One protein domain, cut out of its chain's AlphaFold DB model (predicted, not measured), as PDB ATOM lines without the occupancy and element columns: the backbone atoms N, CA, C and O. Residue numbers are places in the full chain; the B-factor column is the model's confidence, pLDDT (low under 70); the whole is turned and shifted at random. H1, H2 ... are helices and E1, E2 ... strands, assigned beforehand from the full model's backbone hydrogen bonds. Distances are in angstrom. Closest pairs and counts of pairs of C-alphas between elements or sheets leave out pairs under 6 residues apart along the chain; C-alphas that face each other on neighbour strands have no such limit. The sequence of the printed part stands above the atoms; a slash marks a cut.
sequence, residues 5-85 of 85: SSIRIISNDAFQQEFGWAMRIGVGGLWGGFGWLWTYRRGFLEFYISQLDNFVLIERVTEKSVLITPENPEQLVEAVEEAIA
ATOM      1  N   SER A   5      -9.298  52.386  43.672       95.06
ATOM      2  CA  SER A   5      -9.239  53.823  43.367       95.06
ATOM      3  C   SER A   5     -10.343  54.629  44.041       95.06
ATOM      4  O   SER A   5     -10.120  55.786  44.390       95.06
ATOM      5  N   SER A   6     -11.536  54.055  44.195       96.00
ATOM      6  CA  SER A   6     -12.649  54.689  44.901       96.00
ATOM      7  C   SER A   6     -13.649  53.641  45.388       96.00
ATOM      8  O   SER A   6     -13.712  52.525  44.866       96.00
ATOM      9  N   ILE A   7     -14.453  54.005  46.382       98.00
ATOM     10  CA  ILE A   7     -15.598  53.218  46.826       98.00
ATOM     11  C   ILE A   7     -16.773  54.160  47.086       98.00
ATOM     12  O   ILE A   7     -16.590  55.256  47.605       98.00
ATOM     13  N   ARG A   8     -17.986  53.778  46.676       97.75
ATOM     14  CA  ARG A   8     -19.194  54.574  46.942       97.75
ATOM     15  C   ARG A   8     -20.459  53.734  46.958       97.75
ATOM     16  O   ARG A   8     -20.577  52.758  46.217       97.75
ATOM     17  N   ILE A   9     -21.440  54.179  47.739       98.00
ATOM     18  CA  ILE A   9     -22.821  53.702  47.623       98.00
ATOM     19  C   ILE A   9     -23.433  54.316  46.359       98.00
ATOM     20  O   ILE A   9     -23.302  55.515  46.114       98.00
ATOM     21  N   ILE A  10     -24.104  53.503  45.549       96.94
ATOM     22  CA  ILE A  10     -24.788  53.928  44.328       96.94
ATOM     23  C   ILE A  10     -26.216  53.370  44.300       96.94
ATOM     24  O   ILE A  10     -26.461  52.200  44.594       96.94
ATOM     25  N   SER A  11     -27.189  54.215  43.954       94.38
ATOM     26  CA  SER A  11     -28.579  53.782  43.776       94.38
ATOM     27  C   SER A  11     -28.763  53.037  42.451       94.38
ATOM     28  O   SER A  11     -27.947  53.157  41.537       94.38
ATOM     29  N   ASN A  12     -29.867  52.300  42.306       93.12
ATOM     30  CA  ASN A  12     -30.213  51.651  41.036       93.12
ATOM     31  C   ASN A  12     -30.350  52.677  39.894       93.12
ATOM     32  O   ASN A  12     -29.786  52.484  38.820       93.12
ATOM     33  N   ASP A  13     -31.011  53.810  40.143       94.75
ATOM     34  CA  ASP A  13     -31.174  54.863  39.134       94.75
ATOM     35  C   ASP A  13     -29.830  55.468  38.718       94.75
ATOM     36  O   ASP A  13     -29.566  55.639  37.527       94.75
ATOM     37  N   ALA A  14     -28.950  55.748  39.685       95.44
ATOM     38  CA  ALA A  14     -27.607  56.239  39.401       95.44
ATOM     39  C   ALA A  14     -26.782  55.190  38.640       95.44
ATOM     40  O   ALA A  14     -26.102  55.532  37.672       95.44
ATOM     41  N   PHE A  15     -26.908  53.907  38.997       95.19
ATOM     42  CA  PHE A  15     -26.281  52.813  38.261       95.19
ATOM     43  C   PHE A  15     -26.772  52.763  36.809       95.19
ATOM     44  O   PHE A  15     -25.961  52.719  35.888       95.19
ATOM     45  N   GLN A  16     -28.081  52.845  36.561       95.00
ATOM     46  CA  GLN A  16     -28.623  52.865  35.197       95.00
ATOM     47  C   GLN A  16     -28.168  54.096  34.403       95.00
ATOM     48  O   GLN A  16     -27.869  53.987  33.211       95.00
ATOM     49  N   GLN A  17     -28.078  55.264  35.040       97.00
ATOM     50  CA  GLN A  17     -27.552  56.472  34.403       97.00
ATOM     51  C   GLN A  17     -26.065  56.335  34.056       97.00
ATOM     52  O   GLN A  17     -25.638  56.770  32.988       97.00
ATOM     53  N   GLU A  18     -25.266  55.708  34.914       96.81
ATOM     54  CA  GLU A  18     -23.823  55.588  34.716       96.81
ATOM     55  C   GLU A  18     -23.446  54.447  33.752       96.81
ATOM     56  O   GLU A  18     -22.619  54.630  32.853       96.81
ATOM     57  N   PHE A  19     -24.088  53.288  33.891       96.75
ATOM     58  CA  PHE A  19     -23.721  52.034  33.225       96.75
ATOM     59  C   PHE A  19     -24.675  51.636  32.089       96.75
ATOM     60  O   PHE A  19     -24.289  50.888  31.183       96.75
ATOM     61  N   GLY A  20     -25.893  52.184  32.070       96.31
ATOM     62  CA  GLY A  20     -26.949  51.785  31.144       96.31
ATOM     63  C   GLY A  20     -27.571  50.439  31.522       96.31
ATOM     64  O   GLY A  20     -27.569  50.031  32.681       96.31
ATOM     65  N   TRP A  21     -28.108  49.734  30.527       95.38
ATOM     66  CA  TRP A  21     -28.571  48.364  30.725       95.38
ATOM     67  C   TRP A  21     -27.380  47.416  30.916       95.38
ATOM     68  O   TRP A  21     -26.288  47.649  30.384       95.38
ATOM     69  N   ALA A  22     -27.603  46.335  31.664       94.38
ATOM     70  CA  ALA A  22     -26.585  45.338  31.957       94.38
ATOM     71  C   ALA A  22     -27.090  43.921  31.664       94.38
ATOM     72  O   ALA A  22     -28.235  43.582  31.958       94.38
ATOM     73  N   MET A  23     -26.217  43.086  31.105       95.25
ATOM     74  CA  MET A  23     -26.440  41.653  30.944       95.25
ATOM     75  C   MET A  23     -25.637  40.893  31.993       95.25
ATOM     76  O   MET A  23     -24.427  41.086  32.131       95.25
ATOM     77  N   ARG A  24     -26.312  39.997  32.713       94.44
ATOM     78  CA  ARG A  24     -25.680  39.135  33.708       94.44
ATOM     79  C   ARG A  24     -25.068  37.900  33.055       94.44
ATOM     80  O   ARG A  24     -25.757  37.159  32.361       94.44
ATOM     81  N   ILE A  25     -23.800  37.646  33.360       95.62
ATOM     82  CA  ILE A  25     -23.056  36.440  32.987       95.62
ATOM     83  C   ILE A  25     -22.505  35.841  34.282       95.62
ATOM     84  O   ILE A  25     -21.472  36.263  34.792       95.62
ATOM     85  N   GLY A  26     -23.227  34.883  34.860       91.69
ATOM     86  CA  GLY A  26     -22.851  34.325  36.154       91.69
ATOM     87  C   GLY A  26     -23.901  33.413  36.771       91.69
ATOM     88  O   GLY A  26     -25.007  33.246  36.245       91.69
ATOM     89  N   VAL A  27     -23.555  32.849  37.922       92.00
ATOM     90  CA  VAL A  27     -24.398  31.917  38.679       92.00
ATOM     91  C   VAL A  27     -25.296  32.698  39.636       92.00
ATOM     92  O   VAL A  27     -24.950  33.779  40.103       92.00
ATOM     93  N   GLY A  28     -26.484  32.175  39.920       90.06
ATOM     94  CA  GLY A  28     -27.345  32.740  40.952       90.06
ATOM     95  C   GLY A  28     -28.615  31.933  41.156       90.06
ATOM     96  O   GLY A  28     -28.893  30.999  40.408       90.06
ATOM     97  N   GLY A  29     -29.369  32.318  42.175       86.75
ATOM     98  CA  GLY A  29     -30.593  31.665  42.615       86.75
ATOM     99  C   GLY A  29     -31.391  32.585  43.533       86.75
ATOM    100  O   GLY A  29     -31.321  33.805  43.407       86.75
ATOM    101  N   LEU A  30     -32.135  31.999  44.470       86.12
ATOM    102  CA  LEU A  30     -33.028  32.742  45.370       86.12
ATOM    103  C   LEU A  30     -32.305  33.756  46.276       86.12
ATOM    104  O   LEU A  30     -32.922  34.722  46.702       86.12
ATOM    105  N   TRP A  31     -31.012  33.558  46.539       87.06
ATOM    106  CA  TRP A  31     -30.214  34.372  47.468       87.06
ATOM    107  C   TRP A  31     -29.290  35.375  46.772       87.06
ATOM    108  O   TRP A  31     -28.330  35.855  47.370       87.06
ATOM    109  N   GLY A  32     -29.547  35.654  45.493       92.00
ATOM    110  CA  GLY A  32     -28.710  36.531  44.683       92.00
ATOM    111  C   GLY A  32     -27.868  35.795  43.653       92.00
ATOM    112  O   GLY A  32     -28.188  34.686  43.214       92.00
ATOM    113  N   GLY A  33     -26.786  36.431  43.223       95.12
ATOM    114  CA  GLY A  33     -25.860  35.860  42.259       95.12
ATOM    115  C   GLY A  33     -24.496  36.524  42.265       95.12
ATOM    116  O   GLY A  33     -24.291  37.572  42.875       95.12
ATOM    117  N   PHE A  34     -23.581  35.899  41.537       96.44
ATOM    118  CA  PHE A  34     -22.219  36.370  41.359       96.44
ATOM    119  C   PHE A  34     -21.706  36.072  39.951       96.44
ATOM    120  O   PHE A  34     -22.183  35.155  39.272       96.44
ATOM    121  N   GLY A  35     -20.718  36.845  39.512       96.75
ATOM    122  CA  GLY A  35     -20.087  36.696  38.204       96.75
ATOM    123  C   GLY A  35     -19.778  38.049  37.588       96.75
ATOM    124  O   GLY A  35     -19.280  38.944  38.266       96.75
ATOM    125  N   TRP A  36     -20.089  38.206  36.303       97.62
ATOM    126  CA  TRP A  36     -19.876  39.445  35.565       97.62
ATOM    127  C   TRP A  36     -21.184  40.119  35.156       97.62
ATOM    128  O   TRP A  36     -22.158  39.466  34.774       97.62
ATOM    129  N   LEU A  37     -21.175  41.448  35.189       96.62
ATOM    130  CA  LEU A  37     -22.152  42.289  34.512       96.62
ATOM    131  C   LEU A  37     -21.467  42.909  33.303       96.62
ATOM    132  O   LEU A  37     -20.517  43.673  33.448       96.62
ATOM    133  N   TRP A  38     -21.944  42.592  32.104       97.44
ATOM    134  CA  TRP A  38     -21.598  43.384  30.933       97.44
ATOM    135  C   TRP A  38     -22.534  44.587  30.883       97.44
ATOM    136  O   TRP A  38     -23.746  44.415  30.769       97.44
ATOM    137  N   THR A  39     -21.989  45.794  30.999       97.56
ATOM    138  CA  THR A  39     -22.745  47.050  30.956       97.56
ATOM    139  C   THR A  39     -22.566  47.733  29.611       97.56
ATOM    140  O   THR A  39     -21.461  47.774  29.063       97.56
ATOM    141  N   TYR A  40     -23.647  48.303  29.084       96.56
ATOM    142  CA  TYR A  40     -23.623  48.936  27.768       96.56
ATOM    143  C   TYR A  40     -22.633  50.108  27.680       96.56
ATOM    144  O   TYR A  40     -21.999  50.291  26.643       96.56
ATOM    145  N   ARG A  41     -22.492  50.907  28.750       97.25
ATOM    146  CA  ARG A  41     -21.684  52.143  28.721       97.25
ATOM    147  C   ARG A  41     -20.244  51.975  29.191       97.25
ATOM    148  O   ARG A  41     -19.387  52.713  28.717       97.25
ATOM    149  N   ARG A  42     -19.967  51.062  30.127       95.44
ATOM    150  CA  ARG A  42     -18.642  50.951  30.773       95.44
ATOM    151  C   ARG A  42     -18.027  49.554  30.714       95.44
ATOM    152  O   ARG A  42     -16.978  49.320  31.304       95.44
ATOM    153  N   GLY A  43     -18.635  48.632  29.966       96.12
ATOM    154  CA  GLY A  43     -18.105  47.285  29.790       96.12
ATOM    155  C   GLY A  43     -18.294  46.419  31.033       96.12
ATOM    156  O   GLY A  43     -19.341  46.471  31.678       96.12
ATOM    157  N   PHE A  44     -17.316  45.563  31.325       97.25
ATOM    158  CA  PHE A  44     -17.454  44.519  32.337       97.25
ATOM    159  C   PHE A  44     -17.199  45.006  33.766       97.25
ATOM    160  O   PHE A  44     -16.162  45.601  34.053       97.25
ATOM    161  N   LEU A  45     -18.098  44.614  34.664       97.44
ATOM    162  CA  LEU A  45     -17.952  44.671  36.115       97.44
ATOM    163  C   LEU A  45     -17.975  43.252  36.685       97.44
ATOM    164  O   LEU A  45     -18.618  42.365  36.121       97.44
ATOM    165  N   GLU A  46     -17.329  43.051  37.825       97.88
ATOM    166  CA  GLU A  46     -17.615  41.905  38.690       97.88
ATOM    167  C   GLU A  46     -18.794  42.236  39.599       97.88
ATOM    168  O   GLU A  46     -18.984  43.394  39.966       97.88
ATOM    169  N   PHE A  47     -19.604  41.239  39.955       97.25
ATOM    170  CA  PHE A  47     -20.703  41.454  40.886       97.25
ATOM    171  C   PHE A  47     -20.869  40.327  41.901       97.25
ATOM    172  O   PHE A  47     -20.634  39.155  41.590       97.25
ATOM    173  N   TYR A  48     -21.341  40.704  43.089       96.56
ATOM    174  CA  TYR A  48     -21.919  39.823  44.101       96.56
ATOM    175  C   TYR A  48     -23.137  40.523  44.712       96.56
ATOM    176  O   TYR A  48     -23.005  41.413  45.548       96.56
ATOM    177  N   ILE A  49     -24.330  40.171  44.242       94.75
ATOM    178  CA  ILE A  49     -25.555  40.930  44.515       94.75
ATOM    179  C   ILE A  49     -26.627  39.994  45.053       94.75
ATOM    180  O   ILE A  49     -26.989  39.024  44.386       94.75
ATOM    181  N   SER A  50     -27.165  40.325  46.223       93.50
ATOM    182  CA  SER A  50     -28.275  39.642  46.900       93.50
ATOM    183  C   SER A  50     -29.568  40.468  46.948       93.50
ATOM    184  O   SER A  50     -30.632  39.892  47.163       93.50
ATOM    185  N   GLN A  51     -29.507  41.778  46.687       90.88
ATOM    186  CA  GLN A  51     -30.651  42.705  46.673       90.88
ATOM    187  C   GLN A  51     -30.520  43.746  45.545       90.88
ATOM    188  O   GLN A  51     -29.471  43.861  44.926       90.88
ATOM    189  N   LEU A  52     -31.594  44.467  45.205       87.12
ATOM    190  CA  LEU A  52     -31.611  45.410  44.067       87.12
ATOM    191  C   LEU A  52     -31.514  46.890  44.481       87.12
ATOM    192  O   LEU A  52     -31.841  47.784  43.693       87.12
ATOM    193  N   ASP A  53     -31.068  47.135  45.707       87.06
ATOM    194  CA  ASP A  53     -30.828  48.436  46.317       87.06
ATOM    195  C   ASP A  53     -29.504  48.427  47.103       87.06
ATOM    196  O   ASP A  53     -28.867  47.385  47.258       87.06
ATOM    197  N   ASN A  54     -29.074  49.604  47.571       90.19
ATOM    198  CA  ASN A  54     -27.873  49.774  48.399       90.19
ATOM    199  C   ASN A  54     -26.602  49.151  47.798       90.19
ATOM    200  O   ASN A  54     -25.802  48.523  48.494       90.19
ATOM    201  N   PHE A  55     -26.409  49.327  46.489       96.75
ATOM    202  CA  PHE A  55     -25.196  48.856  45.843       96.75
ATOM    203  C   PHE A  55     -23.989  49.637  46.348       96.75
ATOM    204  O   PHE A  55     -24.036  50.858  46.477       96.75
ATOM    205  N   VAL A  56     -22.884  48.937  46.551       98.31
ATOM    206  CA  VAL A  56     -21.567  49.527  46.749       98.31
ATOM    207  C   VAL A  56     -20.730  49.205  45.523       98.31
ATOM    208  O   VAL A  56     -20.548  48.039  45.166       98.31
ATOM    209  N   LEU A  57     -20.256  50.253  44.857       98.06
ATOM    210  CA  LEU A  57     -19.342  50.161  43.730       98.06
ATOM    211  C   LEU A  57     -17.924  50.432  44.226       98.06
ATOM    212  O   LEU A  57     -17.650  51.499  44.774       98.06
ATOM    213  N   ILE A  58     -17.041  49.469  43.996       97.81
ATOM    214  CA  ILE A  58     -15.609  49.559  44.264       97.81
ATOM    215  C   ILE A  58     -14.914  49.713  42.917       97.81
ATOM    216  O   ILE A  58     -14.888  48.779  42.107       97.81
ATOM    217  N   GLU A  59     -14.367  50.893  42.661       97.00
ATOM    218  CA  GLU A  59     -13.563  51.141  41.474       97.00
ATOM    219  C   GLU A  59     -12.140  50.638  41.709       97.00
ATOM    220  O   GLU A  59     -11.526  50.893  42.746       97.00
ATOM    221  N   ARG A  60     -11.638  49.875  40.737       95.56
ATOM    222  CA  ARG A  60     -10.288  49.310  40.736       95.56
ATOM    223  C   ARG A  60      -9.467  49.907  39.595       95.56
ATOM    224  O   ARG A  60     -10.028  50.260  38.558       95.56
ATOM    225  N   VAL A  61      -8.155  50.041  39.792       93.50
ATOM    226  CA  VAL A  61      -7.242  50.651  38.809       93.50
ATOM    227  C   VAL A  61      -6.856  49.653  37.721       93.50
ATOM    228  O   VAL A  61      -6.866  49.993  36.538       93.50
ATOM    229  N   THR A  62      -6.485  48.434  38.110       92.38
ATOM    230  CA  THR A  62      -5.953  47.415  37.199       92.38
ATOM    231  C   THR A  62      -6.959  46.311  36.898       92.38
ATOM    232  O   THR A  62      -6.967  45.780  35.784       92.38
ATOM    233  N   GLU A  63      -7.847  45.997  37.841       94.19
ATOM    234  CA  GLU A  63      -8.904  45.005  37.661       94.19
ATOM    235  C   GLU A  63     -10.278  45.639  37.356       94.19
ATOM    236  O   GLU A  63     -10.466  46.854  37.384       94.19
ATOM    237  N   LYS A  64     -11.279  44.813  37.019       95.88
ATOM    238  CA  LYS A  64     -12.652  45.288  36.727       95.88
ATOM    239  C   LYS A  64     -13.240  45.965  37.961       95.88
ATOM    240  O   LYS A  64     -13.016  45.483  39.052       95.88
ATOM    241  N   SER A  65     -14.066  46.997  37.862       97.62
ATOM    242  CA  SER A  65     -14.756  47.472  39.079       97.62
ATOM    243  C   SER A  65     -15.723  46.400  39.623       97.62
ATOM    244  O   SER A  65     -16.192  45.545  38.864       97.62
ATOM    245  N   VAL A  66     -15.981  46.411  40.932       97.75
ATOM    246  CA  VAL A  66     -16.815  45.415  41.626       97.75
ATOM    247  C   VAL A  66     -18.092  46.073  42.135       97.75
ATOM    248  O   VAL A  66     -18.031  47.114  42.779       97.75
ATOM    249  N   LEU A  67     -19.242  45.454  41.879       97.75
ATOM    250  CA  LEU A  67     -20.544  45.879  42.384       97.75
ATOM    251  C   LEU A  67     -21.082  44.857  43.390       97.75
ATOM    252  O   LEU A  67     -21.332  43.703  43.036       97.75
ATOM    253  N   ILE A  68     -21.285  45.268  44.638       97.75
ATOM    254  CA  ILE A  68     -21.757  44.383  45.709       97.75
ATOM    255  C   ILE A  68     -22.946  44.966  46.468       97.75
ATOM    256  O   ILE A  68     -23.196  46.165  46.402       97.75
ATOM    257  N   THR A  69     -23.668  44.127  47.209       97.19
ATOM    258  CA  THR A  69     -24.712  44.563  48.154       97.19
ATOM    259  C   THR A  69     -24.413  44.043  49.561       97.19
ATOM    260  O   THR A  69     -24.871  42.954  49.922       97.19
ATOM    261  N   PRO A  70     -23.581  44.754  50.339       96.19
ATOM    262  CA  PRO A  70     -23.274  44.378  51.715       96.19
ATOM    263  C   PRO A  70     -24.460  44.669  52.642       96.19
ATOM    264  O   PRO A  70     -25.284  45.534  52.363       96.19
ATOM    265  N   GLU A  71     -24.501  43.987  53.785       94.44
ATOM    266  CA  GLU A  71     -25.532  44.204  54.810       94.44
ATOM    267  C   GLU A  71     -25.460  45.615  55.422       94.44
ATOM    268  O   GLU A  71     -26.487  46.246  55.646       94.44
ATOM    269  N   ASN A  72     -24.242  46.130  55.632       96.56
ATOM    270  CA  ASN A  72     -23.983  47.465  56.176       96.56
ATOM    271  C   ASN A  72     -23.122  48.274  55.185       96.56
ATOM    272  O   ASN A  72     -21.894  48.271  55.302       96.56
ATOM    273  N   PRO A  73     -23.726  48.932  54.178       96.88
ATOM    274  CA  PRO A  73     -22.981  49.603  53.111       96.88
ATOM    275  C   PRO A  73     -22.135  50.773  53.613       96.88
ATOM    276  O   PRO A  73     -20.990  50.899  53.194       96.88
ATOM    277  N   GLU A  74     -22.653  51.580  54.543       97.94
ATOM    278  CA  GLU A  74     -21.926  52.722  55.116       97.94
ATOM    279  C   GLU A  74     -20.671  52.271  55.877       97.94
ATOM    280  O   GLU A  74     -19.586  52.779  55.612       97.94
ATOM    281  N   GLN A  75     -20.794  51.249  56.734       97.88
ATOM    282  CA  GLN A  75     -19.657  50.693  57.482       97.88
ATOM    283  C   GLN A  75     -18.586  50.107  56.557       97.88
ATOM    284  O   GLN A  75     -17.397  50.222  56.836       97.88
ATOM    285  N   LEU A  76     -18.993  49.460  55.458       96.88
ATOM    286  CA  LEU A  76     -18.033  48.940  54.490       96.88
ATOM    287  C   LEU A  76     -17.280  50.072  53.783       96.88
ATOM    288  O   LEU A  76     -16.071  49.961  53.602       96.88
ATOM    289  N   VAL A  77     -17.990  51.125  53.365       97.75
ATOM    290  CA  VAL A  77     -17.379  52.295  52.721       97.75
ATOM    291  C   VAL A  77     -16.354  52.931  53.647       97.75
ATOM    292  O   VAL A  77     -15.202  53.055  53.245       97.75
ATOM    293  N   GLU A  78     -16.736  53.222  54.892       97.81
ATOM    294  CA  GLU A  78     -15.845  53.802  55.903       97.81
ATOM    295  C   GLU A  78     -14.597  52.934  56.117       97.81
ATOM    296  O   GLU A  78     -13.474  53.417  55.989       97.81
ATOM    297  N   ALA A  79     -14.769  51.625  56.328       96.50
ATOM    298  CA  ALA A  79     -13.649  50.712  56.556       96.50
ATOM    299  C   ALA A  79     -12.693  50.607  55.353       96.50
ATOM    300  O   ALA A  79     -11.486  50.429  55.530       96.50
ATOM    301  N   VAL A  80     -13.208  50.679  54.121       95.31
ATOM    302  CA  VAL A  80     -12.364  50.652  52.918       95.31
ATOM    303  C   VAL A  80     -11.667  51.993  52.715       95.31
ATOM    304  O   VAL A  80     -10.487  51.983  52.383       95.31
ATOM    305  N   GLU A  81     -12.347  53.118  52.938       95.31
ATOM    306  CA  GLU A  81     -11.744  54.455  52.879       95.31
ATOM    307  C   GLU A  81     -10.598  54.597  53.890       95.31
ATOM    308  O   GLU A  81      -9.515  55.048  53.521       95.31
ATOM    309  N   GLU A  82     -10.786  54.124  55.125       95.06
ATOM    310  CA  GLU A  82      -9.724  54.059  56.136       95.06
ATOM    311  C   GLU A  82      -8.558  53.160  55.710       95.06
ATOM    312  O   GLU A  82      -7.402  53.457  56.004       95.06
ATOM    313  N   ALA A  83      -8.845  52.053  55.019       91.25
ATOM    314  CA  ALA A  83      -7.819  51.116  54.579       91.25
ATOM    315  C   ALA A  83      -6.986  51.638  53.397       91.25
ATOM    316  O   ALA A  83      -5.854  51.175  53.240       91.25
ATOM    317  N   ILE A  84      -7.537  52.524  52.556       89.75
ATOM    318  CA  ILE A  84      -6.863  53.063  51.358       89.75
ATOM    319  C   ILE A  84      -6.235  54.451  51.548       89.75
ATOM    320  O   ILE A  84      -5.550  54.924  50.637       89.75
ATOM    321  N   ALA A  85      -6.482  55.098  52.690       83.50
ATOM    322  CA  ALA A  85      -5.849  56.353  53.099       83.50
ATOM    323  C   ALA A  85      -4.363  56.168  53.459       83.50
ATOM    324  O   ALA A  85      -3.570  57.083  53.127       83.50
TER     325      ALA A  85
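This is residues 5 to 85 of the 85 residues of the protein "bPH_5 domain-containing protein" of Chlorogloeopsis fritschii PCC 6912 (UniProt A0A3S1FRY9). One twisted sheet of six strands makes the body, with helix H2 lying lengthwise over one edge of it, above E1, and the short helix H1 sitting where the chain crosses from edge strand E1 to the far edge strand E2, near the last residue of E3 and the first of E5. The far half is a strand meander, E2, E3 and E4, in which E2 and E3 bend sharply, by 83 and 80 degrees; the short strand E6 lies between E5 and E4 at the core. The 81 printed residues hold two named helices and six named strands, in the order E1 H1 E2 E3 E4 E5 E6 H2, and the class is mixed, helices and strands. Across the sheet the order is E1 E5 E6 E4 E3 E2, mixed in direction, with E6 and E4 the parallel pair. The whole is compact, with a radius of gyration of the C-alphas of 12.3 A and spans of 33 by 27 by 22 A.

Begin at the inner strand E6, residues 66 to 68, whose centre is nearest to the mean of the C-alphas, at 2.3 A. On one side look for E4, residues 43 to 49, parallel to it at 28 degrees, with N 67 and O 46 2.8 A apart, within hydrogen-bond range. On its other side is E5, residues 55 to 60, antiparallel at 161 degrees and a hairpin with E6; here N 58 and O 66 are 2.8 A apart. Beyond E4 comes E3, residues 32 to 39, antiparallel at 166 degrees, with N 37 and O 45 at 2.9 A. E2, residues 22 to 29, is the edge strand beside E3, antiparallel at 165 degrees, with N 25 and O 36 at 2.8 A. E2, E3 and E4 form a meander, each strand the antiparallel neighbour of the one before, and both E2 and E3 and E3 and E4 are hairpins. The other edge strand is E1, residues 5 to 10, antiparallel to E5 at 166 degrees, with N 8 and O 57 at 3.0 A. Over E1 look for H2, residues 73 to 84, which makes two layers with the sheet, a helix on one face of it. Its height over the sheet is 9.2 A, and it runs along the strands, at 8 degrees to E1 on the local plane. The closest C-alphas of E1 and H2 are those of Ile 7 and Val 77, 6.2 A. H1, residues 12 to 19, is on the sheet too; its closest C-alphas with E3 are those of Phe 19 and Thr 39, 5.6 A. H1 and H2 are apart. In both helices every O i to N i+4 pair is within hydrogen-bond range.

Find C-alpha 5 at (-9.239, 53.823, 43.367); from there E1 runs 15.6 A to C-alpha 10. H1 follows with 10.2 A. E2 is 17.8 A long and bends at residue 26; E3 is 18.3 A and bends at residue 35. E4 begins at C-alpha 43, at (-18.105, 47.285, 29.790), and runs 17.7 A. E5 measures 15.8 A and E6 6.5 A. H2 runs 16.6 A and ends at C-alpha 84, at (-6.863, 53.063, 51.358).

The two C-alphas farthest apart are those of Leu 30 and Ala 85, 36.8 A. The first and last printed C-alphas, of Ser 5 and Ala 85, are 10.6 A apart, and Ala 85 is the chain's last residue. The printed part has no cut, and the links between successive elements are tight. The mean pLDDT of the printed part is 95.0, and no printed residue is under 70.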